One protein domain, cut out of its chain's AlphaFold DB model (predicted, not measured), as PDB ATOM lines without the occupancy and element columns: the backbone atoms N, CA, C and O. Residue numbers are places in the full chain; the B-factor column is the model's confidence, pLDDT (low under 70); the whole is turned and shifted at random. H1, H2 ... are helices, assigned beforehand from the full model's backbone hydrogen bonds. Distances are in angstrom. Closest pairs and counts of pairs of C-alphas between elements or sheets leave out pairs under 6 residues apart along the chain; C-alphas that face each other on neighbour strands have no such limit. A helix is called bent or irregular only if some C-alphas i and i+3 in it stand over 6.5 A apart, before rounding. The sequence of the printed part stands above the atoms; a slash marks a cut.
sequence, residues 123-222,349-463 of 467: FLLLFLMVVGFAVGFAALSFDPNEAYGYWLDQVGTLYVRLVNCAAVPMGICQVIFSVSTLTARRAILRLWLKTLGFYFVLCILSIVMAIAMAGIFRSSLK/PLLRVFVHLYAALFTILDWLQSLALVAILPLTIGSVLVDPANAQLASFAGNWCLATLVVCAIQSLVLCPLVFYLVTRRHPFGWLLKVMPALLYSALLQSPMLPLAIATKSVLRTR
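AT A GLANCE: This is residues 123 to 222 and 349 to 463 of the 467 residues of an uncharacterized protein of Phytophthora kernoviae (UniProt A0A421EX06). Two long helices, H2 and H3, joined end to end by a tight link, make a narrow V, their lines at 33 degrees; H4a runs beside H2 along one arm of the V, and on the other arm residues 403 to 411 of H5a pack on residues 206 to 217 of H3. H6 spans part of the gap from H5b to H1, H7 folds back beside H6, and H1 packs on H4b, in a loosely filled frame. The 215 printed residues hold seven named helices, H1 to H7 in chain order, and no named strand: the class is all helix. The whole is only just loose, close to compact, with a radius of gyration of the C-alphas of 20.4 A, and only just elongated, spanning 61 by 40 by 26 A.

IN THESE COORDINATES: H1, residues 123 to 139, begins at C-alpha 123 (136.501, 125.083, 153.221) and is 23.7 A long. H2, residues 147 to 183, is 53.8 A long with a kink of 27 degrees near residue 168. H3, residues 188 to 217, is 42.8 A long. H4, residues 349 to 385, was assigned as one helix by its hydrogen bonds but is bent, C-alphas 374 and 377 being 6.6 A apart; its arms are H4a, 349 to 374, 39.2 A, and H4b, 377 to 385. H5, residues 390 to 424, likewise assigned as one helix, is bent, with C-alphas 413 and 416 6.6 A apart; its arms are H5a, 390 to 413, 30.4 A, and H5b, 416 to 424. H6, residues 428 to 444, is irregular: C-alphas 434 and 437 are 7.5 A apart. H7, residues 452 to 462, ends at C-alpha 462 (122.955, 112.636, 152.286).

HOW THE PARTS SIT: H6, the hub, touches H1, H5b and H7. H6 and H7 form a hairpin at a shallow tilt of 23 degrees, with C-alphas 438 and 455 closest at 5.2 A. H5b and H6 form another, closest at C-alphas 417 and 428, 5.2 A. H1 touches H6 with residues 125 to 129 alone, closest at C-alphas 126 and 440, 7.0 A. H1 touches H4b, C-alphas 136 and 381 being closest at 4.4 A. H2 touches H4a, opposite ways at a shallow tilt of 27 degrees, closest at C-alphas 173 and 358, 5.6 A. H3 touches H5a at a steep tilt of 44 degrees, closest at C-alphas 210 and 407, 6.8 A. H3 and H6 are apart. Every O i to N i+4 pair is within hydrogen-bond range in H1, H3, H5b and H7, against 31 of 33 in H2, 20 of 22 in H4a, 4 of 5 in H4b, 18 of 20 in H5a and 10 of 13 in H6.

THE WHOLE: Residues 223 to 348 are not printed; C-alphas 222 and 349, across this cut, are also the two farthest apart, at 63.7 A. No link printed whole is long. The mean pLDDT of the printed part is 80.3, with low confidence, under 70, at 28 residues, among them 386 to 398.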
ATOM      1  N   PHE A 123     135.694 123.963 153.701       77.81
ATOM      2  CA  PHE A 123     136.501 125.083 153.221       77.81
ATOM      3  C   PHE A 123     137.482 125.646 154.263       77.81
ATOM      4  O   PHE A 123     138.593 125.999 153.894       77.81
ATOM      5  N   LEU A 124     137.113 125.702 155.548       81.94
ATOM      6  CA  LEU A 124     137.995 126.164 156.628       81.94
ATOM      7  C   LEU A 124     139.084 125.124 156.934       81.94
ATOM      8  O   LEU A 124     140.236 125.495 157.121       81.94
ATOM      9  N   LEU A 125     138.746 123.830 156.905       78.44
ATOM     10  CA  LEU A 125     139.722 122.733 157.010       78.44
ATOM     11  C   LEU A 125     140.746 122.767 155.870       78.44
ATOM     12  O   LEU A 125     141.949 122.720 156.118       78.44
ATOM     13  N   LEU A 126     140.268 122.898 154.630       80.94
ATOM     14  CA  LEU A 126     141.113 123.025 153.443       80.94
ATOM     15  C   LEU A 126     141.995 124.279 153.533       80.94
ATOM     16  O   LEU A 126     143.199 124.195 153.303       80.94
ATOM     17  N   PHE A 127     141.422 125.420 153.923       86.31
ATOM     18  CA  PHE A 127     142.161 126.668 154.106       86.31
ATOM     19  C   PHE A 127     143.278 126.531 155.149       86.31
ATOM     20  O   PHE A 127     144.413 126.890 154.854       86.31
ATOM     21  N   LEU A 128     142.999 125.955 156.325       85.94
ATOM     22  CA  LEU A 128     144.015 125.719 157.358       85.94
ATOM     23  C   LEU A 128     145.131 124.782 156.879       85.94
ATOM     24  O   LEU A 128     146.295 125.048 157.160       85.94
ATOM     25  N   MET A 129     144.802 123.729 156.127       83.50
ATOM     26  CA  MET A 129     145.798 122.820 155.549       83.50
ATOM     27  C   MET A 129     146.712 123.549 154.550       83.50
ATOM     28  O   MET A 129     147.933 123.445 154.644       83.50
ATOM     29  N   VAL A 130     146.139 124.331 153.626       85.88
ATOM     30  CA  VAL A 130     146.902 125.112 152.635       85.88
ATOM     31  C   VAL A 130     147.760 126.187 153.308       85.88
ATOM     32  O   VAL A 130     148.928 126.338 152.954       85.88
ATOM     33  N   VAL A 131     147.218 126.899 154.300       89.69
ATOM     34  CA  VAL A 131     147.967 127.884 155.096       89.69
ATOM     35  C   VAL A 131     149.111 127.214 155.854       89.69
ATOM     36  O   VAL A 131     150.216 127.740 155.843       89.69
ATOM     37  N   GLY A 132     148.884 126.045 156.455       85.56
ATOM     38  CA  GLY A 132     149.913 125.292 157.168       85.56
ATOM     39  C   GLY A 132     151.094 124.890 156.281       85.56
ATOM     40  O   GLY A 132     152.237 125.184 156.624       85.56
ATOM     41  N   PHE A 133     150.837 124.334 155.092       82.25
ATOM     42  CA  PHE A 133     151.902 124.039 154.122       82.25
ATOM     43  C   PHE A 133     152.600 125.300 153.594       82.25
ATOM     44  O   PHE A 133     153.825 125.313 153.478       82.25
ATOM     45  N   ALA A 134     151.853 126.371 153.304       84.44
ATOM     46  CA  ALA A 134     152.433 127.631 152.840       84.44
ATOM     47  C   ALA A 134     153.333 128.280 153.908       84.44
ATOM     48  O   ALA A 134     154.414 128.764 153.581       84.44
ATOM     49  N   VAL A 135     152.919 128.251 155.179       86.81
ATOM     50  CA  VAL A 135     153.715 128.735 156.317       86.81
ATOM     51  C   VAL A 135     154.923 127.835 156.567       86.81
ATOM     52  O   VAL A 135     156.008 128.364 156.775       86.81
ATOM     53  N   GLY A 136     154.782 126.508 156.486       82.31
ATOM     54  CA  GLY A 136     155.907 125.574 156.607       82.31
ATOM     55  C   GLY A 136     156.975 125.810 155.535       82.31
ATOM     56  O   GLY A 136     158.151 125.959 155.856       82.31
ATOM     57  N   PHE A 137     156.570 125.944 154.268       78.44
ATOM     58  CA  PHE A 137     157.506 126.208 153.172       78.44
ATOM     59  C   PHE A 137     158.107 127.623 153.229       78.44
ATOM     60  O   PHE A 137     159.287 127.803 152.946       78.44
ATOM     61  N   ALA A 138     157.331 128.633 153.640       81.56
ATOM     62  CA  ALA A 138     157.863 129.974 153.879       81.56
ATOM     63  C   ALA A 138     158.871 129.984 155.038       81.56
ATOM     64  O   ALA A 138     159.910 130.634 154.930       81.56
ATOM     65  N   ALA A 139     158.613 129.234 156.114       80.88
ATOM     66  CA  ALA A 139     159.519 129.122 157.251       80.88
ATOM     67  C   ALA A 139     160.878 128.534 156.837       80.88
ATOM     68  O   ALA A 139     161.893 129.076 157.255       80.88
ATOM     69  N   LEU A 140     160.923 127.546 155.932       73.62
ATOM     70  CA  LEU A 140     162.187 127.028 155.372       73.62
ATOM     71  C   LEU A 140     163.069 128.098 154.691       73.62
ATOM     72  O   LEU A 140     164.263 127.872 154.538       73.62
ATOM     73  N   SER A 141     162.524 129.249 154.280       75.00
ATOM     74  CA  SER A 141     163.307 130.338 153.661       75.00
ATOM     75  C   SER A 141     163.933 131.332 154.652       75.00
ATOM     76  O   SER A 141     164.657 132.232 154.229       75.00
ATOM     77  N   PHE A 142     163.658 131.183 155.952       76.25
ATOM     78  CA  PHE A 142     164.122 132.087 157.015       76.25
ATOM     79  C   PHE A 142     165.065 131.420 158.036       76.25
ATOM     80  O   PHE A 142     165.339 132.029 159.068       76.25
ATOM     81  N   ASP A 143     165.526 130.189 157.779       70.00
ATOM     82  CA  ASP A 143     166.393 129.385 158.664       70.00
ATOM     83  C   ASP A 143     165.976 129.415 160.161       70.00
ATOM     84  O   ASP A 143     166.728 129.870 161.031       70.00
ATOM     85  N   PRO A 144     164.745 128.975 160.499       72.75
ATOM     86  CA  PRO A 144     164.232 128.994 161.862       72.75
ATOM     87  C   PRO A 144     164.993 128.019 162.765       72.75
ATOM     88  O   PRO A 144     165.399 126.938 162.349       72.75
ATOM     89  N   ASN A 145     165.105 128.370 164.047       74.56
ATOM     90  CA  ASN A 145     165.713 127.506 165.059       74.56
ATOM     91  C   ASN A 145     165.008 126.133 165.123       74.56
ATOM     92  O   ASN A 145     163.798 126.075 165.366       74.56
ATOM     93  N   GLU A 146     165.779 125.050 164.979       73.75
ATOM     94  CA  GLU A 146     165.321 123.650 164.865       73.75
ATOM     95  C   GLU A 146     164.337 123.234 165.973       73.75
ATOM     96  O   GLU A 146     163.398 122.467 165.744       73.75
ATOM     97  N   ALA A 147     164.491 123.812 167.170       79.75
ATOM     98  CA  ALA A 147     163.607 123.589 168.310       79.75
ATOM     99  C   ALA A 147     162.114 123.816 167.992       79.75
ATOM    100  O   ALA A 147     161.265 123.103 168.529       79.75
ATOM    101  N   TYR A 148     161.767 124.778 167.127       81.25
ATOM    102  CA  TYR A 148     160.365 125.038 166.780       81.25
ATOM    103  C   TYR A 148     159.745 123.907 165.949       81.25
ATOM    104  O   TYR A 148     158.587 123.567 166.184       81.25
ATOM    105  N   GLY A 149     160.504 123.292 165.035       79.56
ATOM    106  CA  GLY A 149     160.031 122.144 164.252       79.56
ATOM    107  C   GLY A 149     159.668 120.966 165.157       79.56
ATOM    108  O   GLY A 149     158.555 120.447 165.079       79.56
ATOM    109  N   TYR A 150     160.558 120.633 166.098       83.62
ATOM    110  CA  TYR A 150     160.361 119.538 167.053       83.62
ATOM    111  C   TYR A 150     159.123 119.724 167.949       83.62
ATOM    112  O   TYR A 150     158.336 118.795 168.121       83.62
ATOM    113  N   TRP A 151     158.897 120.926 168.495       87.56
ATOM    114  CA  TRP A 151     157.710 121.186 169.323       87.56
ATOM    115  C   TRP A 151     156.396 121.106 168.532       87.56
ATOM    116  O   TRP A 151     155.393 120.637 169.072       87.56
ATOM    117  N   LEU A 152     156.383 121.552 167.272       86.56
ATOM    118  CA  LEU A 152     155.191 121.493 166.420       86.56
ATOM    119  C   LEU A 152     154.870 120.050 165.998       86.56
ATOM    120  O   LEU A 152     153.710 119.640 166.087       86.56
ATOM    121  N   ASP A 153     155.889 119.265 165.638       84.44
ATOM    122  CA  ASP A 153     155.739 117.837 165.338       84.44
ATOM    123  C   ASP A 153     155.244 117.037 166.557       84.44
ATOM    124  O   ASP A 153     154.259 116.302 166.463       84.44
ATOM    125  N   GLN A 154     155.819 117.265 167.741       87.50
ATOM    126  CA  GLN A 154     155.397 116.598 168.979       87.50
ATOM    127  C   GLN A 154     153.917 116.870 169.330       87.50
ATOM    128  O   GLN A 154     153.228 115.997 169.864       87.50
ATOM    129  N   VAL A 155     153.393 118.060 169.012       89.12
ATOM    130  CA  VAL A 155     151.959 118.377 169.160       89.12
ATOM    131  C   VAL A 155     151.113 117.654 168.102       89.12
ATOM    132  O   VAL A 155     150.038 117.139 168.426       89.12
ATOM    133  N   GLY A 156     151.593 117.570 166.857       83.88
ATOM    134  CA  GLY A 156     150.935 116.831 165.777       83.88
ATOM    135  C   GLY A 156     150.830 115.329 166.062       83.88
ATOM    136  O   GLY A 156     149.738 114.756 165.997       83.88
ATOM    137  N   THR A 157     151.936 114.695 166.457       85.62
ATOM    138  CA  THR A 157     151.985 113.260 166.782       85.62
ATOM    139  C   THR A 157     151.137 112.911 168.009       85.62
ATOM    140  O   THR A 157     150.470 111.873 168.011       85.62
ATOM    141  N   LEU A 158     151.066 113.788 169.022       88.75
ATOM    142  CA  LEU A 158     150.155 113.625 170.163       88.75
ATOM    143  C   LEU A 158     148.684 113.593 169.715       88.75
ATOM    144  O   LEU A 158     147.931 112.719 170.150       88.75
ATOM    145  N   TYR A 159     148.277 114.508 168.829       87.44
ATOM    146  CA  TYR A 159     146.915 114.534 168.292       87.44
ATOM    147  C   TYR A 159     146.582 113.253 167.507       87.44
ATOM    148  O   TYR A 159     145.537 112.646 167.752       87.44
ATOM    149  N   VAL A 160     147.481 112.783 166.633       83.69
ATOM    150  CA  VAL A 160     147.281 111.524 165.885       83.69
ATOM    151  C   VAL A 160     147.129 110.331 166.839       83.69
ATOM    152  O   VAL A 160     146.202 109.537 166.681       83.69
ATOM    153  N   ARG A 161     147.957 110.239 167.890       86.44
ATOM    154  CA  ARG A 161     147.853 109.179 168.915       86.44
ATOM    155  C   ARG A 161     146.509 109.196 169.654       86.44
ATOM    156  O   ARG A 161     145.931 108.132 169.874       86.44
ATOM    157  N   LEU A 162     145.987 110.377 169.997       87.62
ATOM    158  CA  LEU A 162     144.665 110.518 170.624       87.62
ATOM    159  C   LEU A 162     143.536 110.025 169.705       87.62
ATOM    160  O   LEU A 162     142.632 109.326 170.166       87.62
ATOM    161  N   VAL A 163     143.600 110.336 168.406       84.06
ATOM    162  CA  VAL A 163     142.605 109.858 167.430       84.06
ATOM    163  C   VAL A 163     142.721 108.349 167.203       84.06
ATOM    164  O   VAL A 163     141.692 107.674 167.209       84.06
ATOM    165  N   ASN A 164     143.933 107.794 167.089       82.44
ATOM    166  CA  ASN A 164     144.150 106.343 166.976       82.44
ATOM    167  C   ASN A 164     143.530 105.587 168.162       82.44
ATOM    168  O   ASN A 164     142.775 104.633 167.961       82.44
ATOM    169  N   CYS A 165     143.781 106.059 169.388       85.00
ATOM    170  CA  CYS A 165     143.268 105.458 170.620       85.00
ATOM    171  C   CYS A 165     141.727 105.391 170.661       85.00
ATOM    172  O   CYS A 165     141.164 104.390 171.100       85.00
ATOM    173  N   ALA A 166     141.036 106.418 170.154       84.81
ATOM    174  CA  ALA A 166     139.574 106.425 170.075       84.81
ATOM    175  C   ALA A 166     139.029 105.619 168.880       84.81
ATOM    176  O   ALA A 166     138.008 104.942 169.004       84.81
ATOM    177  N   ALA A 167     139.684 105.680 167.720       80.38
ATOM    178  CA  ALA A 167     139.153 105.136 166.472       80.38
ATOM    179  C   ALA A 167     139.289 103.611 166.339       80.38
ATOM    180  O   ALA A 167     138.383 102.980 165.792       80.38
ATOM    181  N   VAL A 168     140.368 103.000 166.843       83.88
ATOM    182  CA  VAL A 168     140.567 101.536 166.783       83.88
ATOM    183  C   VAL A 168     139.422 100.760 167.466       83.88
ATOM    184  O   VAL A 168     138.751  99.982 166.775       83.88
ATOM    185  N   PRO A 169     139.100 100.979 168.762       85.38
ATOM    186  CA  PRO A 169     137.978 100.289 169.411       85.38
ATOM    187  C   PRO A 169     136.627 100.645 168.774       85.38
ATOM    188  O   PRO A 169     135.708  99.823 168.746       85.38
ATOM    189  N   MET A 170     136.507 101.850 168.215       85.75
ATOM    190  CA  MET A 170     135.285 102.336 167.579       85.75
ATOM    191  C   MET A 170     135.006 101.623 166.251       85.75
ATOM    192  O   MET A 170     133.880 101.174 166.032       85.75
ATOM    193  N   GLY A 171     136.036 101.414 165.422       84.12
ATOM    194  CA  GLY A 171     135.956 100.625 164.191       84.12
ATOM    195  C   GLY A 171     135.572  99.166 164.454       84.12
ATOM    196  O   GLY A 171     134.694  98.632 163.776       84.12
ATOM    197  N   ILE A 172     136.139  98.551 165.500       86.81
ATOM    198  CA  ILE A 172     135.772  97.195 165.947       86.81
ATOM    199  C   ILE A 172     134.275  97.131 166.297       86.81
ATOM    200  O   ILE A 172     133.545  96.290 165.764       86.81
ATOM    201  N   CYS A 173     133.782  98.056 167.130       87.31
ATOM    202  CA  CYS A 173     132.363  98.112 167.508       87.31
ATOM    203  C   CYS A 173     131.446  98.374 166.300       87.31
ATOM    204  O   CYS A 173     130.390  97.747 166.174       87.31
ATOM    205  N   GLN A 174     131.863  99.255 165.385       86.31
ATOM    206  CA  GLN A 174     131.138  99.564 164.152       86.31
ATOM    207  C   GLN A 174     130.995  98.329 163.253       86.31
ATOM    208  O   GLN A 174     129.908  98.089 162.718       86.31
ATOM    209  N   VAL A 175     132.056  97.534 163.088       88.19
ATOM    210  CA  VAL A 175     132.024  96.301 162.287       88.19
ATOM    211  C   VAL A 175     131.136  95.242 162.938       88.19
ATOM    212  O   VAL A 175     130.299  94.670 162.242       88.19
ATOM    213  N   ILE A 176     131.228  95.035 164.258       88.12
ATOM    214  CA  ILE A 176     130.356  94.097 164.992       88.12
ATOM    215  C   ILE A 176     128.879  94.459 164.780       88.12
ATOM    216  O   ILE A 176     128.082  93.603 164.382       88.12
ATOM    217  N   PHE A 177     128.518  95.732 164.973       83.44
ATOM    218  CA  PHE A 177     127.158  96.222 164.743       83.44
ATOM    219  C   PHE A 177     126.718  96.028 163.282       83.44
ATOM    220  O   PHE A 177     125.689  95.400 163.033       83.44
ATOM    221  N   SER A 178     127.528  96.471 162.316       82.69
ATOM    222  CA  SER A 178     127.198  96.405 160.881       82.69
ATOM    223  C   SER A 178     127.043  94.967 160.375       82.69
ATOM    224  O   SER A 178     126.123  94.656 159.621       82.69
ATOM    225  N   VAL A 179     127.918  94.052 160.798       84.81
ATOM    226  CA  VAL A 179     127.838  92.637 160.408       84.81
ATOM    227  C   VAL A 179     126.644  91.956 161.071       84.81
ATOM    228  O   VAL A 179     125.982  91.135 160.431       84.81
ATOM    229  N   SER A 180     126.322  92.311 162.318       80.19
ATOM    230  CA  SER A 180     125.188  91.716 163.028       80.19
ATOM    231  C   SER A 180     123.833  92.067 162.386       80.19
ATOM    232  O   SER A 180     123.010  91.177 162.152       80.19
ATOM    233  N   THR A 181     123.623  93.325 161.989       77.06
ATOM    234  CA  THR A 181     122.393  93.757 161.300       77.06
ATOM    235  C   THR A 181     122.279  93.157 159.894       77.06
ATOM    236  O   THR A 181     121.213  92.668 159.511       77.06
ATOM    237  N   LEU A 182     123.382  93.089 159.138       75.75
ATOM    238  CA  LEU A 182     123.405  92.489 157.797       75.75
ATOM    239  C   LEU A 182     123.202  90.964 157.808       75.75
ATOM    240  O   LEU A 182     122.535  90.420 156.919       75.75
ATOM    241  N   THR A 183     123.731  90.262 158.814       74.69
ATOM    242  CA  THR A 183     123.595  88.797 158.938       74.69
ATOM    243  C   THR A 183     122.130  88.382 159.114       74.69
ATOM    244  O   THR A 183     121.699  87.394 158.512       74.69
ATOM    245  N   ALA A 184     121.326  89.181 159.829       66.50
ATOM    246  CA  ALA A 184     119.892  88.940 160.015       66.50
ATOM    247  C   ALA A 184     119.083  88.910 158.699       66.50
ATOM    248  O   ALA A 184     118.018  88.292 158.640       66.50
ATOM    249  N   ARG A 185     119.585  89.534 157.621       65.94
ATOM    250  CA  ARG A 185     118.904  89.611 156.313       65.94
ATOM    251  C   ARG A 185     119.322  88.521 155.317       65.94
ATOM    252  O   ARG A 185     118.835  88.527 154.191       65.94
ATOM    253  N   ARG A 186     120.244  87.611 155.678       68.38
ATOM    254  CA  ARG A 186     120.830  86.546 154.813       68.38
ATOM    255  C   ARG A 186     121.460  87.003 153.477       68.38
ATOM    256  O   ARG A 186     122.013  86.179 152.757       68.38
ATOM    257  N   ALA A 187     121.435  88.294 153.141       69.88
ATOM    258  CA  ALA A 187     121.906  88.835 151.862       69.88
ATOM    259  C   ALA A 187     123.405  89.208 151.837       69.88
ATOM    260  O   ALA A 187     123.920  89.576 150.779       69.88
ATOM    261  N   ILE A 188     124.099  89.097 152.977       76.00
ATOM    262  CA  ILE A 188     125.451  89.633 153.206       76.00
ATOM    263  C   ILE A 188     126.480  89.204 152.146       76.00
ATOM    264  O   ILE A 188     127.203  90.051 151.630       76.00
ATOM    265  N   LEU A 189     126.484  87.930 151.732       78.56
ATOM    266  CA  LEU A 189     127.445  87.400 150.754       78.56
ATOM    267  C   LEU A 189     127.268  88.012 149.352       78.56
ATOM    268  O   LEU A 189     128.252  88.309 148.680       78.56
ATOM    269  N   ARG A 190     126.020  88.237 148.907       82.62
ATOM    270  CA  ARG A 190     125.739  88.815 147.577       82.62
ATOM    271  C   ARG A 190     126.128  90.290 147.510       82.62
ATOM    272  O   ARG A 190     126.657  90.733 146.495       82.62
ATOM    273  N   LEU A 191     125.888  91.030 148.594       82.56
ATOM    274  CA  LEU A 191     126.308  92.425 148.724       82.56
ATOM    275  C   LEU A 191     127.839  92.529 148.755       82.56
ATOM    276  O   LEU A 191     128.408  93.269 147.956       82.56
ATOM    277  N   TRP A 192     128.494  91.731 149.605       83.25
ATOM    278  CA  TRP A 192     129.952  91.707 149.747       83.25
ATOM    279  C   TRP A 192     130.678  91.322 148.452       83.25
ATOM    280  O   TRP A 192     131.643  91.978 148.074       83.25
ATOM    281  N   LEU A 193     130.195  90.312 147.719       85.19
ATOM    282  CA  LEU A 193     130.828  89.907 146.461       85.19
ATOM    283  C   LEU A 193     130.735  91.011 145.391       85.19
ATOM    284  O   LEU A 193     131.686  91.232 144.641       85.19
ATOM    285  N   LYS A 194     129.612  91.744 145.346       87.00
ATOM    286  CA  LYS A 194     129.416  92.854 144.402       87.00
ATOM    287  C   LYS A 194     130.267  94.078 144.758       87.00
ATOM    288  O   LYS A 194     130.805  94.709 143.849       87.00
ATOM    289  N   THR A 195     130.435  94.402 146.044       86.75
ATOM    290  CA  THR A 195     131.331  95.493 146.466       86.75
ATOM    291  C   THR A 195     132.803  95.128 146.291       86.75
ATOM    292  O   THR A 195     133.559  95.950 145.780       86.75
ATOM    293  N   LEU A 196     133.212  93.895 146.613       88.44
ATOM    294  CA  LEU A 196     134.578  93.409 146.384       88.44
ATOM    295  C   LEU A 196     134.957  93.492 144.902       88.44
ATOM    296  O   LEU A 196     136.013  94.033 144.576       88.44
ATOM    297  N   GLY A 197     134.085  93.026 144.000       89.00
ATOM    298  CA  GLY A 197     134.318  93.125 142.557       89.00
ATOM    299  C   GLY A 197     134.494  94.572 142.078       89.00
ATOM    300  O   GLY A 197     135.381  94.852 141.276       89.00
ATOM    301  N   PHE A 198     133.705  95.508 142.615       88.56
ATOM    302  CA  PHE A 198     133.827  96.934 142.302       88.56
ATOM    303  C   PHE A 198     135.158  97.537 142.786       88.56
ATOM    304  O   PHE A 198     135.843  98.207 142.011       88.56
ATOM    305  N   TYR A 199     135.567  97.258 144.030       89.69
ATOM    306  CA  TYR A 199     136.857  97.720 144.555       89.69
ATOM    307  C   TYR A 199     138.046  97.121 143.797       89.69
ATOM    308  O   TYR A 199     138.998  97.839 143.500       89.69
ATOM    309  N   PHE A 200     137.984  95.845 143.414       91.56
ATOM    310  CA  PHE A 200     139.045  95.196 142.640       91.56
ATOM    311  C   PHE A 200     139.262  95.867 141.271       91.56
ATOM    312  O   PHE A 200     140.402  96.141 140.888       91.56
ATOM    313  N   VAL A 201     138.177  96.217 140.568       90.38
ATOM    314  CA  VAL A 201     138.246  96.980 139.308       90.38
ATOM    315  C   VAL A 201     138.843  98.375 139.529       90.38
ATOM    316  O   VAL A 201     139.703  98.793 138.753       90.38
ATOM    317  N   LEU A 202     138.455  99.080 140.600       90.75
ATOM    318  CA  LEU A 202     139.050 100.377 140.951       90.75
ATOM    319  C   LEU A 202     140.557 100.279 141.227       90.75
ATOM    320  O   LEU A 202     141.306 101.140 140.763       90.75
ATOM    321  N   CYS A 203     141.020  99.233 141.918       92.19
ATOM    322  CA  CYS A 203     142.446  99.009 142.167       92.19
ATOM    323  C   CYS A 203     143.229  98.782 140.866       92.19
ATOM    324  O   CYS A 203     144.268  99.409 140.670       92.19
ATOM    325  N   ILE A 204     142.718  97.953 139.945       93.25
ATOM    326  CA  ILE A 204     143.356  97.733 138.633       93.25
ATOM    327  C   ILE A 204     143.457  99.048 137.852       93.25
ATOM    328  O   ILE A 204     144.531  99.385 137.353       93.25
ATOM    329  N   LEU A 205     142.371  99.824 137.785       91.38
ATOM    330  CA  LEU A 205     142.383 101.123 137.109       91.38
ATOM    331  C   LEU A 205     143.353 102.111 137.783       91.38
ATOM    332  O   LEU A 205     144.060 102.832 137.081       91.38
ATOM    333  N   SER A 206     143.453 102.103 139.116       91.69
ATOM    334  CA  SER A 206     144.425 102.914 139.865       91.69
ATOM    335  C   SER A 206     145.875 102.555 139.523       91.69
ATOM    336  O   SER A 206     146.700 103.452 139.365       91.69
ATOM    337  N   ILE A 207     146.191 101.263 139.384       92.12
ATOM    338  CA  ILE A 207     147.532 100.788 139.007       92.12
ATOM    339  C   ILE A 207     147.866 101.222 137.573       92.12
ATOM    340  O   ILE A 207     148.946 101.758 137.329       92.12
ATOM    341  N   VAL A 208     146.927 101.060 136.634       91.81
ATOM    342  CA  VAL A 208     147.101 101.505 135.239       91.81
ATOM    343  C   VAL A 208     147.324 103.021 135.167       91.81
ATOM    344  O   VAL A 208     148.239 103.467 134.475       91.81
ATOM    345  N   MET A 209     146.552 103.811 135.921       89.62
ATOM    346  CA  MET A 209     146.731 105.265 136.012       89.62
ATOM    347  C   MET A 209     148.090 105.650 136.610       89.62
ATOM    348  O   MET A 209     148.763 106.524 136.064       89.62
ATOM    349  N   ALA A 210     148.530 104.988 137.684       88.19
ATOM    350  CA  ALA A 210     149.830 105.247 138.300       88.19
ATOM    351  C   ALA A 210     150.994 104.960 137.330       88.19
ATOM    352  O   ALA A 210     151.881 105.799 137.172       88.19
ATOM    353  N   ILE A 211     150.956 103.826 136.620       89.88
ATOM    354  CA  ILE A 211     151.970 103.456 135.617       89.88
ATOM    355  C   ILE A 211     151.975 104.449 134.445       89.88
ATOM    356  O   ILE A 211     153.044 104.894 134.018       89.88
ATOM    357  N   ALA A 212     150.799 104.842 133.942       89.50
ATOM    358  CA  ALA A 212     150.685 105.812 132.853       89.50
ATOM    359  C   ALA A 212     151.270 107.182 133.242       89.50
ATOM    360  O   ALA A 212     152.073 107.751 132.497       89.50
ATOM    361  N   MET A 213     150.933 107.685 134.432       85.75
ATOM    362  CA  MET A 213     151.448 108.962 134.929       85.75
ATOM    363  C   MET A 213     152.953 108.904 135.223       85.75
ATOM    364  O   MET A 213     153.666 109.842 134.869       85.75
ATOM    365  N   ALA A 214     153.469 107.798 135.773       85.19
ATOM    366  CA  ALA A 214     154.910 107.593 135.939       85.19
ATOM    367  C   ALA A 214     155.658 107.629 134.590       85.19
ATOM    368  O   ALA A 214     156.726 108.233 134.485       85.19
ATOM    369  N   GLY A 215     155.067 107.059 133.532       85.75
ATOM    370  CA  GLY A 215     155.592 107.143 132.165       85.75
ATOM    371  C   GLY A 215     155.683 108.576 131.629       85.75
ATOM    372  O   GLY A 215     156.679 108.928 130.997       85.75
ATOM    373  N   ILE A 216     154.689 109.419 131.928       85.44
ATOM    374  CA  ILE A 216     154.669 110.846 131.556       85.44
ATOM    375  C   ILE A 216     155.735 111.621 132.350       85.44
ATOM    376  O   ILE A 216     156.590 112.294 131.759       85.44
ATOM    377  N   PHE A 217     155.746 111.477 133.680       81.00
ATOM    378  CA  PHE A 217     156.686 112.170 134.569       81.00
ATOM    379  C   PHE A 217     158.150 111.741 134.390       81.00
ATOM    380  O   PHE A 217     159.040 112.538 134.687       81.00
ATOM    381  N   ARG A 218     158.433 110.559 133.817       77.75
ATOM    382  CA  ARG A 218     159.796 110.099 133.478       77.75
ATOM    383  C   ARG A 218     160.617 111.142 132.706       77.75
ATOM    384  O   ARG A 218     161.830 111.214 132.879       77.75
ATOM    385  N   SER A 219     159.968 111.938 131.856       72.62
ATOM    386  CA  SER A 219     160.608 113.032 131.111       72.62
ATOM    387  C   SER A 219     161.095 114.176 132.014       72.62
ATOM    388  O   SER A 219     162.205 114.666 131.825       72.62
ATOM    389  N   SER A 220     160.300 114.545 133.022       67.44
ATOM    390  CA  SER A 220     160.584 115.614 133.993       67.44
ATOM    391  C   SER A 220     161.611 115.194 135.055       67.44
ATOM    392  O   SER A 220     162.364 116.012 135.574       67.44
ATOM    393  N   LEU A 221     161.688 113.893 135.350       63.53
ATOM    394  CA  LEU A 221     162.606 113.322 136.343       63.53
ATOM    395  C   LEU A 221     163.996 112.977 135.782       63.53
ATOM    396  O   LEU A 221     164.879 112.553 136.524       63.53
ATOM    397  N   LYS A 222     164.224 113.189 134.482       58.72
ATOM    398  CA  LYS A 222     165.443 112.783 133.760       58.72
ATOM    399  C   LYS A 222     166.706 113.595 134.109       58.72
ATOM    400  O   LYS A 222     167.724 113.453 133.441       58.72
ATOM    401  N   PRO A 349     121.350  91.568 174.877       82.31
ATOM    402  CA  PRO A 349     122.007  92.525 175.774       82.31
ATOM    403  C   PRO A 349     123.439  92.826 175.312       82.31
ATOM    404  O   PRO A 349     123.897  93.962 175.365       82.31
ATOM    405  N   LEU A 350     124.113  91.817 174.764       85.19
ATOM    406  CA  LEU A 350     125.484  91.898 174.274       85.19
ATOM    407  C   LEU A 350     125.598  92.818 173.037       85.19
ATOM    408  O   LEU A 350     126.498  93.651 172.967       85.19
ATOM    409  N   LEU A 351     124.635  92.764 172.104       84.69
ATOM    410  CA  LEU A 351     124.579  93.712 170.982       84.69
ATOM    411  C   LEU A 351     124.331  95.148 171.473       84.69
ATOM    412  O   LEU A 351     124.950  96.087 170.977       84.69
ATOM    413  N   ARG A 352     123.462  95.316 172.480       84.94
ATOM    414  CA  ARG A 352     123.169  96.620 173.088       84.94
ATOM    415  C   ARG A 352     124.417  97.262 173.710       84.94
ATOM    416  O   ARG A 352     124.622  98.457 173.521       84.94
ATOM    417  N   VAL A 353     125.275  96.480 174.373       88.44
ATOM    418  CA  VAL A 353     126.571  96.963 174.892       88.44
ATOM    419  C   VAL A 353     127.449  97.513 173.765       88.44
ATOM    420  O   VAL A 353     127.914  98.646 173.873       88.44
ATOM    421  N   PHE A 354     127.617  96.784 172.655       88.38
ATOM    422  CA  PHE A 354     128.411  97.273 171.518       88.38
ATOM    423  C   PHE A 354     127.830  98.536 170.866       88.38
ATOM    424  O   PHE A 354     128.592  99.415 170.471       88.38
ATOM    425  N   VAL A 355     126.501  98.668 170.796       85.19
ATOM    426  CA  VAL A 355     125.841  99.884 170.282       85.19
ATOM    427  C   VAL A 355     126.077 101.088 171.202       85.19
ATOM    428  O   VAL A 355     126.410 102.166 170.713       85.19
ATOM    429  N   HIS A 356     125.962 100.924 172.524       89.62
ATOM    430  CA  HIS A 356     126.250 102.012 173.468       89.62
ATOM    431  C   HIS A 356     127.739 102.379 173.503       89.62
ATOM    432  O   HIS A 356     128.064 103.565 173.541       89.62
ATOM    433  N   LEU A 357     128.640 101.395 173.424       89.69
ATOM    434  CA  LEU A 357     130.084 101.628 173.347       89.69
ATOM    435  C   LEU A 357     130.466 102.367 172.056       89.69
ATOM    436  O   LEU A 357     131.195 103.354 172.111       89.69
ATOM    437  N   TYR A 358     129.908 101.959 170.909       86.38
ATOM    438  CA  TYR A 358     130.052 102.687 169.646       86.38
ATOM    439  C   TYR A 358     129.561 104.136 169.767       86.38
ATOM    440  O   TYR A 358     130.273 105.052 169.362       86.38
ATOM    441  N   ALA A 359     128.385 104.365 170.364       83.88
ATOM    442  CA  ALA A 359     127.843 105.710 170.554       83.88
ATOM    443  C   ALA A 359     128.727 106.584 171.468       83.88
ATOM    444  O   ALA A 359     128.940 107.755 171.164       83.88
ATOM    445  N   ALA A 360     129.283 106.023 172.546       89.12
ATOM    446  CA  ALA A 360     130.209 106.731 173.432       89.12
ATOM    447  C   ALA A 360     131.538 107.076 172.733       89.12
ATOM    448  O   ALA A 360     132.013 108.205 172.813       89.12
ATOM    449  N   LEU A 361     132.123 106.135 171.988       86.88
ATOM    450  CA  LEU A 361     133.348 106.390 171.221       86.88
ATOM    451  C   LEU A 361     133.112 107.394 170.079       86.88
ATOM    452  O   LEU A 361     133.975 108.221 169.790       86.88
ATOM    453  N   PHE A 362     131.925 107.378 169.468       81.69
ATOM    454  CA  PHE A 362     131.517 108.362 168.467       81.69
ATOM    455  C   PHE A 362     131.457 109.784 169.043       81.69
ATOM    456  O   PHE A 362     131.930 110.714 168.392       81.69
ATOM    457  N   THR A 363     130.933 109.983 170.262       83.31
ATOM    458  CA  THR A 363     130.945 111.326 170.870       83.31
ATOM    459  C   THR A 363     132.367 111.792 171.171       83.31
ATOM    460  O   THR A 363     132.680 112.946 170.887       83.31
ATOM    461  N   ILE A 364     133.254 110.913 171.653       86.00
ATOM    462  CA  ILE A 364     134.681 111.229 171.861       86.00
ATOM    463  C   ILE A 364     135.352 111.664 170.546       86.00
ATOM    464  O   ILE A 364     136.094 112.648 170.535       86.00
ATOM    465  N   LEU A 365     135.056 110.996 169.427       79.50
ATOM    466  CA  LEU A 365     135.561 111.404 168.113       79.50
ATOM    467  C   LEU A 365     135.011 112.766 167.661       79.50
ATOM    468  O   LEU A 365     135.783 113.552 167.123       79.50
ATOM    469  N   ASP A 366     133.745 113.096 167.931       78.56
ATOM    470  CA  ASP A 366     133.198 114.438 167.659       78.56
ATOM    471  C   ASP A 366     133.926 115.536 168.477       78.56
ATOM    472  O   ASP A 366     134.175 116.627 167.956       78.56
ATOM    473  N   TRP A 367     134.349 115.253 169.719       83.50
ATOM    474  CA  TRP A 367     135.207 116.162 170.505       83.50
ATOM    475  C   TRP A 367     136.616 116.300 169.905       83.50
ATOM    476  O   TRP A 367     137.097 117.419 169.703       83.50
ATOM    477  N   LEU A 368     137.270 115.182 169.569       83.06
ATOM    478  CA  LEU A 368     138.592 115.179 168.923       83.06
ATOM    479  C   LEU A 368     138.563 115.882 167.556       83.06
ATOM    480  O   LEU A 368     139.510 116.578 167.189       83.06
ATOM    481  N   GLN A 369     137.447 115.792 166.833       77.38
ATOM    482  CA  GLN A 369     137.242 116.474 165.561       77.38
ATOM    483  C   GLN A 369     137.219 118.007 165.708       77.38
ATOM    484  O   GLN A 369     137.683 118.709 164.806       77.38
ATOM    485  N   SER A 370     136.752 118.533 166.850       78.88
ATOM    486  CA  SER A 370     136.871 119.960 167.183       78.88
ATOM    487  C   SER A 370     138.308 120.362 167.530       78.88
ATOM    488  O   SER A 370     138.722 121.468 167.186       78.88
ATOM    489  N   LEU A 371     139.076 119.483 168.186       83.69
ATOM    490  CA  LEU A 371     140.498 119.711 168.484       83.69
ATOM    491  C   LEU A 371     141.351 119.736 167.203       83.69
ATOM    492  O   LEU A 371     142.309 120.504 167.111       83.69
ATOM    493  N   ALA A 372     140.959 118.960 166.188       80.06
ATOM    494  CA  ALA A 372     141.630 118.897 164.891       80.06
ATOM    495  C   ALA A 372     141.863 120.278 164.259       80.06
ATOM    496  O   ALA A 372     142.943 120.538 163.742       80.06
ATOM    497  N   LEU A 373     140.881 121.184 164.342       78.62
ATOM    498  CA  LEU A 373     140.979 122.537 163.776       78.62
ATOM    499  C   LEU A 373     142.165 123.336 164.334       78.62
ATOM    500  O   LEU A 373     142.709 124.185 163.635       78.62
ATOM    501  N   VAL A 374     142.586 123.044 165.566       82.44
ATOM    502  CA  VAL A 374     143.770 123.643 166.194       82.44
ATOM    503  C   VAL A 374     145.033 122.840 165.862       82.44
ATOM    504  O   VAL A 374     146.081 123.431 165.622       82.44
ATOM    505  N   ALA A 375     144.938 121.508 165.798       83.88
ATOM    506  CA  ALA A 375     146.075 120.610 165.568       83.88
ATOM    507  C   ALA A 375     146.605 120.585 164.115       83.88
ATOM    508  O   ALA A 375     147.765 120.243 163.901       83.88
ATOM    509  N   ILE A 376     145.801 120.964 163.113       84.62
ATOM    510  CA  ILE A 376     146.200 120.924 161.690       84.62
ATOM    511  C   ILE A 376     147.405 121.822 161.389       84.62
ATOM    512  O   ILE A 376     148.298 121.407 160.654       84.62
ATOM    513  N   LEU A 377     147.443 123.038 161.943       86.12
ATOM    514  CA  LEU A 377     148.543 123.980 161.710       86.12
ATOM    515  C   LEU A 377     149.892 123.457 162.244       86.12
ATOM    516  O   LEU A 377     150.812 123.348 161.436       86.12
ATOM    517  N   PRO A 378     150.049 123.077 163.532       86.31
ATOM    518  CA  PRO A 378     151.314 122.527 164.017       86.31
ATOM    519  C   PRO A 378     151.689 121.212 163.326       86.31
ATOM    520  O   PRO A 378     152.859 121.033 163.014       86.31
ATOM    521  N   LEU A 379     150.726 120.340 163.000       85.25
ATOM    522  CA  LEU A 379     150.999 119.082 162.293       85.25
ATOM    523  C   LEU A 379     151.558 119.325 160.880       85.25
ATOM    524  O   LEU A 379     152.593 118.769 160.522       85.25
ATOM    525  N   THR A 380     150.911 120.180 160.084       85.06
ATOM    526  CA  THR A 380     151.365 120.474 158.710       85.06
ATOM    527  C   THR A 380     152.678 121.256 158.684       85.06
ATOM    528  O   THR A 380     153.558 120.917 157.897       85.06
ATOM    529  N   ILE A 381     152.860 122.241 159.572       84.12
ATOM    530  CA  ILE A 381     154.111 123.008 159.670       84.12
ATOM    531  C   ILE A 381     155.256 122.117 160.187       84.12
ATOM    532  O   ILE A 381     156.336 122.117 159.599       84.12
ATOM    533  N   GLY A 382     155.017 121.317 161.232       80.38
ATOM    534  CA  GLY A 382     155.993 120.371 161.785       80.38
ATOM    535  C   GLY A 382     156.473 119.362 160.740       80.38
ATOM    536  O   GLY A 382     157.677 119.234 160.532       80.38
ATOM    537  N   SER A 383     155.545 118.766 159.978       78.75
ATOM    538  CA  SER A 383     155.867 117.797 158.916       78.75
ATOM    539  C   SER A 383     156.753 118.336 157.781       78.75
ATOM    540  O   SER A 383     157.291 117.550 157.009       78.75
ATOM    541  N   VAL A 384     156.901 119.662 157.658       77.62
ATOM    542  CA  VAL A 384     157.756 120.317 156.649       77.62
ATOM    543  C   VAL A 384     159.110 120.747 157.233       77.62
ATOM    544  O   VAL A 384     160.086 120.847 156.492       77.62
ATOM    545  N   LEU A 385     159.188 121.002 158.544       73.69
ATOM    546  CA  LEU A 385     160.375 121.562 159.209       73.69
ATOM    547  C   LEU A 385     161.355 120.515 159.765       73.69
ATOM    548  O   LEU A 385     162.487 120.872 160.076       73.69
ATOM    549  N   VAL A 386     160.938 119.256 159.925       67.56
ATOM    550  CA  VAL A 386     161.743 118.205 160.587       67.56
ATOM    551  C   VAL A 386     162.882 117.644 159.715       67.56
ATOM    552  O   VAL A 386     163.790 117.015 160.249       67.56
ATOM    553  N   ASP A 387     162.904 117.926 158.407       60.88
ATOM    554  CA  ASP A 387     163.906 117.406 157.463       60.88
ATOM    555  C   ASP A 387     164.980 118.461 157.070       60.88
ATOM    556  O   ASP A 387     164.845 119.137 156.041       60.88
ATOM    557  N   PRO A 388     166.100 118.606 157.808       52.44
ATOM    558  CA  PRO A 388     167.117 119.637 157.546       52.44
ATOM    559  C   PRO A 388     167.996 119.383 156.306       52.44
ATOM    560  O   PRO A 388     168.695 120.285 155.847       52.44
ATOM    561  N   ALA A 389     167.959 118.189 155.703       52.44
ATOM    562  CA  ALA A 389     168.709 117.884 154.473       52.44
ATOM    563  C   ALA A 389     168.147 118.592 153.214       52.44
ATOM    564  O   ALA A 389     168.696 118.483 152.113       52.44
ATOM    565  N   ASN A 390     167.032 119.312 153.356       53.50
ATOM    566  CA  ASN A 390     166.149 119.635 152.247       53.50
ATOM    567  C   ASN A 390     166.467 120.910 151.456       53.50
ATOM    568  O   ASN A 390     165.843 121.099 150.424       53.50
ATOM    569  N   ALA A 391     167.442 121.758 151.796       55.38
ATOM    570  CA  ALA A 391     167.679 122.979 150.998       55.38
ATOM    571  C   ALA A 391     167.956 122.695 149.498       55.38
ATOM    572  O   ALA A 391     167.486 123.425 148.625       55.38
ATOM    573  N   GLN A 392     168.661 121.598 149.185       53.53
ATOM    574  CA  GLN A 392     168.891 121.147 147.801       53.53
ATOM    575  C   GLN A 392     167.976 119.988 147.376       53.53
ATOM    576  O   GLN A 392     167.638 119.893 146.195       53.53
ATOM    577  N   LEU A 393     167.516 119.143 148.310       57.09
ATOM    578  CA  LEU A 393     166.585 118.054 147.993       57.09
ATOM    579  C   LEU A 393     165.120 118.513 147.862       57.09
ATOM    580  O   LEU A 393     164.373 117.859 147.146       57.09
ATOM    581  N   ALA A 394     164.697 119.642 148.440       59.75
ATOM    582  CA  ALA A 394     163.305 120.118 148.419       59.75
ATOM    583  C   ALA A 394     162.799 120.466 147.020       59.75
ATOM    584  O   ALA A 394     161.623 120.265 146.739       59.75
ATOM    585  N   SER A 395     163.651 120.963 146.119       63.31
ATOM    586  CA  SER A 395     163.229 121.224 144.735       63.31
ATOM    587  C   SER A 395     162.942 119.921 143.974       63.31
ATOM    588  O   SER A 395     162.022 119.856 143.159       63.31
ATOM    589  N   PHE A 396     163.670 118.847 144.294       62.50
ATOM    590  CA  PHE A 396     163.462 117.526 143.712       62.50
ATOM    591  C   PHE A 396     162.322 116.747 144.386       62.50
ATOM    592  O   PHE A 396     161.399 116.292 143.707       62.50
ATOM    593  N   ALA A 397     162.354 116.636 145.715       66.00
ATOM    594  CA  ALA A 397     161.305 116.028 146.524       66.00
ATOM    595  C   ALA A 397     159.973 116.766 146.334       66.00
ATOM    596  O   ALA A 397     158.930 116.128 146.232       66.00
ATOM    597  N   GLY A 398     160.004 118.092 146.173       69.44
ATOM    598  CA  GLY A 398     158.855 118.917 145.810       69.44
ATOM    599  C   GLY A 398     158.273 118.548 144.446       69.44
ATOM    600  O   GLY A 398     157.062 118.381 144.345       69.44
ATOM    601  N   ASN A 399     159.101 118.319 143.420       73.44
ATOM    602  CA  ASN A 399     158.622 117.847 142.116       73.44
ATOM    603  C   ASN A 399     158.021 116.430 142.183       73.44
ATOM    604  O   ASN A 399     156.984 116.187 141.563       73.44
ATOM    605  N   TRP A 400     158.607 115.507 142.953       75.88
ATOM    606  CA  TRP A 400     158.032 114.170 143.186       75.88
ATOM    607  C   TRP A 400     156.731 114.210 143.996       75.88
ATOM    608  O   TRP A 400     155.768 113.519 143.659       75.88
ATOM    609  N   CYS A 401     156.678 115.039 145.038       78.06
ATOM    610  CA  CYS A 401     155.498 115.250 145.867       78.06
ATOM    611  C   CYS A 401     154.367 115.883 145.045       78.06
ATOM    612  O   CYS A 401     153.246 115.380 145.057       78.06
ATOM    613  N   LEU A 402     154.670 116.903 144.235       78.25
ATOM    614  CA  LEU A 402     153.724 117.536 143.313       78.25
ATOM    615  C   LEU A 402     153.229 116.543 142.254       78.25
ATOM    616  O   LEU A 402     152.025 116.465 142.021       78.25
ATOM    617  N   ALA A 403     154.115 115.743 141.654       82.06
ATOM    618  CA  ALA A 403     153.722 114.685 140.724       82.06
ATOM    619  C   ALA A 403     152.774 113.669 141.386       82.06
ATOM    620  O   ALA A 403     151.720 113.352 140.833       82.06
ATOM    621  N   THR A 404     153.094 113.223 142.603       82.94
ATOM    622  CA  THR A 404     152.266 112.295 143.392       82.94
ATOM    623  C   THR A 404     150.910 112.912 143.754       82.94
ATOM    624  O   THR A 404     149.874 112.270 143.576       82.94
ATOM    625  N   LEU A 405     150.883 114.183 144.167       84.50
ATOM    626  CA  LEU A 405     149.664 114.951 144.433       84.50
ATOM    627  C   LEU A 405     148.793 115.037 143.174       84.50
ATOM    628  O   LEU A 405     147.596 114.769 143.247       84.50
ATOM    629  N   VAL A 406     149.383 115.323 142.008       86.31
ATOM    630  CA  VAL A 406     148.678 115.343 140.717       86.31
ATOM    631  C   VAL A 406     148.087 113.971 140.377       86.31
ATOM    632  O   VAL A 406     146.928 113.910 139.964       86.31
ATOM    633  N   VAL A 407     148.806 112.865 140.605       88.69
ATOM    634  CA  VAL A 407     148.258 111.505 140.423       88.69
ATOM    635  C   VAL A 407     147.061 111.266 141.347       88.69
ATOM    636  O   VAL A 407     145.998 110.862 140.873       88.69
ATOM    637  N   CYS A 408     147.183 111.579 142.638       87.50
ATOM    638  CA  CYS A 408     146.094 111.447 143.611       87.50
ATOM    639  C   CYS A 408     144.886 112.343 143.275       87.50
ATOM    640  O   CYS A 408     143.737 111.917 143.422       87.50
ATOM    641  N   ALA A 409     145.118 113.561 142.780       87.62
ATOM    642  CA  ALA A 409     144.072 114.485 142.349       87.62
ATOM    643  C   ALA A 409     143.337 113.968 141.102       87.62
ATOM    644  O   ALA A 409     142.109 113.964 141.077       87.62
ATOM    645  N   ILE A 410     144.052 113.460 140.093       89.06
ATOM    646  CA  ILE A 410     143.435 112.857 138.899       89.06
ATOM    647  C   ILE A 410     142.645 111.595 139.282       89.06
ATOM    648  O   ILE A 410     141.504 111.420 138.851       89.06
ATOM    649  N   GLN A 411     143.203 110.740 140.140       89.19
ATOM    650  CA  GLN A 411     142.535 109.528 140.618       89.19
ATOM    651  C   GLN A 411     141.219 109.848 141.352       89.19
ATOM    652  O   GLN A 411     140.182 109.238 141.078       89.19
ATOM    653  N   SER A 412     141.237 110.836 142.251       85.75
ATOM    654  CA  SER A 412     140.084 111.205 143.088       85.75
ATOM    655  C   SER A 412     139.048 112.104 142.398       85.75
ATOM    656  O   SER A 412     137.862 111.974 142.698       85.75
ATOM    657  N   LEU A 413     139.454 112.982 141.472       86.75
ATOM    658  CA  LEU A 413     138.563 113.936 140.789       86.75
ATOM    659  C   LEU A 413     138.131 113.495 139.384       86.75
ATOM    660  O   LEU A 413     137.112 113.982 138.894       86.75
ATOM    661  N   VAL A 414     138.874 112.593 138.735       89.31
ATOM    662  CA  VAL A 414     138.552 112.092 137.390       89.31
ATOM    663  C   VAL A 414     138.154 110.625 137.441       89.31
ATOM    664  O   VAL A 414     137.012 110.316 137.109       89.31
ATOM    665  N   LEU A 415     139.034 109.714 137.880       89.62
ATOM    666  CA  LEU A 415     138.758 108.277 137.757       89.62
ATOM    667  C   LEU A 415     137.580 107.829 138.637       89.62
ATOM    668  O   LEU A 415     136.623 107.255 138.116       89.62
ATOM    669  N   CYS A 416     137.612 108.099 139.945       88.06
ATOM    670  CA  CYS A 416     136.530 107.683 140.847       88.06
ATOM    671  C   CYS A 416     135.157 108.281 140.439       88.06
ATOM    672  O   CYS A 416     134.191 107.517 140.332       88.06
ATOM    673  N   PRO A 417     135.044 109.589 140.112       87.69
ATOM    674  CA  PRO A 417     133.828 110.186 139.553       87.69
ATOM    675  C   PRO A 417     133.386 109.590 138.211       87.69
ATOM    676  O   PRO A 417     132.189 109.386 138.010       87.69
ATOM    677  N   LEU A 418     134.317 109.270 137.304       88.19
ATOM    678  CA  LEU A 418     134.014 108.656 136.008       88.19
ATOM    679  C   LEU A 418     133.460 107.238 136.182       88.19
ATOM    680  O   LEU A 418     132.441 106.909 135.579       88.19
ATOM    681  N   VAL A 419     134.067 106.418 137.043       88.00
ATOM    682  CA  VAL A 419     133.575 105.063 137.343       88.00
ATOM    683  C   VAL A 419     132.194 105.121 138.009       88.00
ATOM    684  O   VAL A 419     131.296 104.375 137.613       88.00
ATOM    685  N   PHE A 420     131.972 106.054 138.940       85.94
ATOM    686  CA  PHE A 420     130.645 106.292 139.523       85.94
ATOM    687  C   PHE A 420     129.615 106.720 138.463       85.94
ATOM    688  O   PHE A 420     128.494 106.211 138.450       85.94
ATOM    689  N   TYR A 421     129.986 107.611 137.540       87.38
ATOM    690  CA  TYR A 421     129.109 108.047 136.452       87.38
ATOM    691  C   TYR A 421     128.779 106.912 135.468       87.38
ATOM    692  O   TYR A 421     127.629 106.791 135.044       87.38
ATOM    693  N   LEU A 422     129.741 106.044 135.137       88.06
ATOM    694  CA  LEU A 422     129.504 104.885 134.267       88.06
ATOM    695  C   LEU A 422     128.517 103.883 134.883       88.06
ATOM    696  O   LEU A 422     127.653 103.375 134.167       88.06
ATOM    697  N   VAL A 423     128.627 103.619 136.189       85.69
ATOM    698  CA  VAL A 423     127.766 102.660 136.902       85.69
ATOM    699  C   VAL A 423     126.390 103.249 137.224       85.69
ATOM    700  O   VAL A 423     125.376 102.599 136.985       85.69
ATOM    701  N   THR A 424     126.341 104.477 137.744       84.12
ATOM    702  CA  THR A 424     125.120 105.073 138.321       84.12
ATOM    703  C   THR A 424     124.408 106.038 137.363       84.12
ATOM    704  O   THR A 424     123.273 106.429 137.623       84.12
ATOM    705  N   ARG A 425     125.051 106.463 136.260       85.31
ATOM    706  CA  ARG A 425     124.537 107.453 135.280       85.31
ATOM    707  C   ARG A 425     124.106 108.804 135.887       85.31
ATOM    708  O   ARG A 425     123.404 109.578 135.243       85.31
ATOM    709  N   ARG A 426     124.543 109.115 137.114       80.94
ATOM    710  CA  ARG A 426     124.236 110.354 137.855       80.94
ATOM    711  C   ARG A 426     125.483 111.209 138.051       80.94
ATOM    712  O   ARG A 426     126.596 110.692 138.085       80.94
ATOM    713  N   HIS A 427     125.287 112.519 138.202       83.75
ATOM    714  CA  HIS A 427     126.377 113.479 138.369       83.75
ATOM    715  C   HIS A 427     127.187 113.186 139.660       83.75
ATOM    716  O   HIS A 427     126.629 113.234 140.755       83.75
ATOM    717  N   PRO A 428     128.497 112.885 139.576       84.12
ATOM    718  CA  PRO A 428     129.278 112.455 140.741       84.12
ATOM    719  C   PRO A 428     129.663 113.612 141.675       84.12
ATOM    720  O   PRO A 428     129.776 113.428 142.885       84.12
ATOM    721  N   PHE A 429     129.855 114.822 141.138       82.06
ATOM    722  CA  PHE A 429     130.403 115.953 141.896       82.06
ATOM    723  C   PHE A 429     129.477 116.465 143.009       82.06
ATOM    724  O   PHE A 429     129.966 116.899 144.049       82.06
ATOM    725  N   GLY A 430     128.154 116.365 142.839       77.94
ATOM    726  CA  GLY A 430     127.189 116.747 143.879       77.94
ATOM    727  C   GLY A 430     127.222 115.812 145.089       77.94
ATOM    728  O   GLY A 430     127.068 116.267 146.221       77.94
ATOM    729  N   TRP A 431     127.497 114.524 144.867       78.06
ATOM    730  CA  TRP A 431     127.749 113.555 145.934       78.06
ATOM    731  C   TRP A 431     129.129 113.776 146.567       78.06
ATOM    732  O   TRP A 431     129.242 113.869 147.791       78.06
ATOM    733  N   LEU A 432     130.168 113.962 145.744       78.56
ATOM    734  CA  LEU A 432     131.539 114.186 146.207       78.56
ATOM    735  C   LEU A 432     131.635 115.396 147.153       78.56
ATOM    736  O   LEU A 432     132.216 115.278 148.230       78.56
ATOM    737  N   LEU A 433     131.002 116.525 146.811       77.81
ATOM    738  CA  LEU A 433     130.963 117.730 147.654       77.81
ATOM    739  C   LEU A 433     130.334 117.497 149.039       77.81
ATOM    740  O   LEU A 433     130.719 118.169 149.995       77.81
ATOM    741  N   LYS A 434     129.413 116.534 149.182       77.56
ATOM    742  CA  LYS A 434     128.814 116.168 150.481       77.56
ATOM    743  C   LYS A 434     129.756 115.314 151.341       77.56
ATOM    744  O   LYS A 434     129.665 115.354 152.567       77.56
ATOM    745  N   VAL A 435     130.667 114.564 150.713       78.81
ATOM    746  CA  VAL A 435     131.629 113.659 151.375       78.81
ATOM    747  C   VAL A 435     133.005 114.319 151.593       78.81
ATOM    748  O   VAL A 435     133.752 113.885 152.469       78.81
ATOM    749  N   MET A 436     133.304 115.426 150.899       77.00
ATOM    750  CA  MET A 436     134.522 116.249 151.039       77.00
ATOM    751  C   MET A 436     135.088 116.414 152.463       77.00
ATOM    752  O   MET A 436     136.294 116.216 152.612       77.00
ATOM    753  N   PRO A 437     134.312 116.726 153.526       74.19
ATOM    754  CA  PRO A 437     134.888 116.822 154.868       74.19
ATOM    755  C   PRO A 437     135.568 115.521 155.318       74.19
ATOM    756  O   PRO A 437     136.664 115.584 155.864       74.19
ATOM    757  N   ALA A 438     134.989 114.348 155.045       76.50
ATOM    758  CA  ALA A 438     135.601 113.066 155.408       76.50
ATOM    759  C   ALA A 438     136.914 112.811 154.642       76.50
ATOM    760  O   ALA A 438     137.873 112.301 155.220       76.50
ATOM    761  N   LEU A 439     136.983 113.224 153.369       79.25
ATOM    762  CA  LEU A 439     138.194 113.127 152.549       79.25
ATOM    763  C   LEU A 439     139.309 114.039 153.079       79.25
ATOM    764  O   LEU A 439     140.444 113.591 153.227       79.25
ATOM    765  N   LEU A 440     138.986 115.280 153.454       77.75
ATOM    766  CA  LEU A 440     139.953 116.191 154.075       77.75
ATOM    767  C   LEU A 440     140.463 115.632 155.409       77.75
ATOM    768  O   LEU A 440     141.669 115.625 155.636       77.75
ATOM    769  N   TYR A 441     139.587 115.069 156.250       75.81
ATOM    770  CA  TYR A 441     140.025 114.380 157.469       75.81
ATOM    771  C   TYR A 441     140.935 113.179 157.188       75.81
ATOM    772  O   TYR A 441     141.900 112.999 157.925       75.81
ATOM    773  N   SER A 442     140.705 112.401 156.120       79.31
ATOM    774  CA  SER A 442     141.620 111.308 155.740       79.31
ATOM    775  C   SER A 442     143.013 111.785 155.333       79.31
ATOM    776  O   SER A 442     144.001 111.159 155.707       79.31
ATOM    777  N   ALA A 443     143.101 112.919 154.632       77.81
ATOM    778  CA  ALA A 443     144.377 113.502 154.232       77.81
ATOM    779  C   ALA A 443     145.140 114.064 155.444       77.81
ATOM    780  O   ALA A 443     146.341 113.848 155.573       77.81
ATOM    781  N   LEU A 444     144.431 114.734 156.357       73.94
ATOM    782  CA  LEU A 444     145.000 115.330 157.570       73.94
ATOM    783  C   LEU A 444     145.487 114.295 158.587       73.94
ATOM    784  O   LEU A 444     146.501 114.506 159.244       73.94
ATOM    785  N   LEU A 445     144.758 113.188 158.728       73.62
ATOM    786  CA  LEU A 445     145.091 112.097 159.645       73.62
ATOM    787  C   LEU A 445     146.038 111.054 159.032       73.62
ATOM    788  O   LEU A 445     146.337 110.061 159.693       73.62
ATOM    789  N   GLN A 446     146.452 111.240 157.771       75.88
ATOM    790  CA  GLN A 446     147.346 110.353 157.011       75.88
ATOM    791  C   GLN A 446     146.914 108.870 157.009       75.88
ATOM    792  O   GLN A 446     147.724 107.967 156.817       75.88
ATOM    793  N   SER A 447     145.626 108.599 157.229       73.69
ATOM    794  CA  SER A 447     145.118 107.256 157.512       73.69
ATOM    795  C   SER A 447     143.688 107.067 156.984       73.69
ATOM    796  O   SER A 447     142.824 107.930 157.170       73.69
ATOM    797  N   PRO A 448     143.389 105.928 156.328       73.94
ATOM    798  CA  PRO A 448     142.076 105.691 155.727       73.94
ATOM    799  C   PRO A 448     141.020 105.197 156.730       73.94
ATOM    800  O   PRO A 448     139.830 105.258 156.430       73.94
ATOM    801  N   MET A 449     141.430 104.707 157.907       68.81
ATOM    802  CA  MET A 449     140.536 104.043 158.871       68.81
ATOM    803  C   MET A 449     139.897 105.007 159.877       68.81
ATOM    804  O   MET A 449     138.692 104.938 160.109       68.81
ATOM    805  N   LEU A 450     140.670 105.938 160.444       69.06
ATOM    806  CA  LEU A 450     140.181 106.913 161.433       69.06
ATOM    807  C   LEU A 450     138.981 107.761 160.936       69.06
ATOM    808  O   LEU A 450     138.060 108.009 161.715       69.06
ATOM    809  N   PRO A 451     138.910 108.171 159.649       72.69
ATOM    810  CA  PRO A 451     137.781 108.930 159.111       72.69
ATOM    811  C   PRO A 451     136.529 108.093 158.822       72.69
ATOM    812  O   PRO A 451     135.517 108.677 158.433       72.69
ATOM    813  N   LEU A 452     136.551 106.761 158.979       71.81
ATOM    814  CA  LEU A 452     135.440 105.878 158.591       71.81
ATOM    815  C   LEU A 452     134.111 106.282 159.251       71.81
ATOM    816  O   LEU A 452     133.073 106.292 158.591       71.81
ATOM    817  N   ALA A 453     134.151 106.681 160.523       66.12
ATOM    818  CA  ALA A 453     132.998 107.183 161.272       66.12
ATOM    819  C   ALA A 453     132.439 108.506 160.719       66.12
ATOM    820  O   ALA A 453     131.229 108.725 160.676       66.12
ATOM    821  N   ILE A 454     133.328 109.397 160.275       70.12
ATOM    822  CA  ILE A 454     132.968 110.690 159.682       70.12
ATOM    823  C   ILE A 454     132.402 110.462 158.273       70.12
ATOM    824  O   ILE A 454     131.440 111.123 157.881       70.12
ATOM    825  N   ALA A 455     132.951 109.493 157.533       75.38
ATOM    826  CA  ALA A 455     132.447 109.063 156.236       75.38
ATOM    827  C   ALA A 455     131.048 108.433 156.347       75.38
ATOM    828  O   ALA A 455     130.153 108.822 155.601       75.38
ATOM    829  N   THR A 456     130.796 107.530 157.301       72.12
ATOM    830  CA  THR A 456     129.439 106.987 157.497       72.12
ATOM    831  C   THR A 456     128.457 108.061 157.959       72.12
ATOM    832  O   THR A 456     127.355 108.129 157.417       72.12
ATOM    833  N   LYS A 457     128.857 108.967 158.862       69.12
ATOM    834  CA  LYS A 457     128.050 110.133 159.268       69.12
ATOM    835  C   LYS A 457     127.685 111.027 158.078       69.12
ATOM    836  O   LYS A 457     126.527 111.423 157.951       69.12
ATOM    837  N   SER A 458     128.646 111.353 157.207       71.38
ATOM    838  CA  SER A 458     128.401 112.208 156.037       71.38
ATOM    839  C   SER A 458     127.492 111.520 155.019       71.38
ATOM    840  O   SER A 458     126.529 112.133 154.562       71.38
ATOM    841  N   VAL A 459     127.724 110.233 154.750       74.31
ATOM    842  CA  VAL A 459     126.927 109.412 153.828       74.31
ATOM    843  C   VAL A 459     125.491 109.213 154.326       74.31
ATOM    844  O   VAL A 459     124.559 109.460 153.566       74.31
ATOM    845  N   LEU A 460     125.273 108.860 155.597       69.12
ATOM    846  CA  LEU A 460     123.920 108.737 156.169       69.12
ATOM    847  C   LEU A 460     123.144 110.062 156.089       69.12
ATOM    848  O   LEU A 460     121.940 110.074 155.833       69.12
ATOM    849  N   ARG A 461     123.842 111.195 156.239       67.94
ATOM    850  CA  ARG A 461     123.247 112.533 156.139       67.94
ATOM    851  C   ARG A 461     122.803 112.906 154.723       67.94
ATOM    852  O   ARG A 461     121.950 113.780 154.593       67.94
ATOM    853  N   THR A 462     123.343 112.286 153.666       65.81
ATOM    854  CA  THR A 462     122.955 112.636 152.286       65.81
ATOM    855  C   THR A 462     121.587 112.092 151.880       65.81
ATOM    856  O   THR A 462     121.009 112.634 150.943       65.81
ATOM    857  N   ARG A 463     121.076 111.048 152.556       58.69
ATOM    858  CA  ARG A 463     119.838 110.303 152.223       58.69
ATOM    859  C   ARG A 463     119.778 109.697 150.804       58.69
ATOM    860  O   ARG A 463     118.782 109.077 150.458       58.69
TER     861      ARG A 463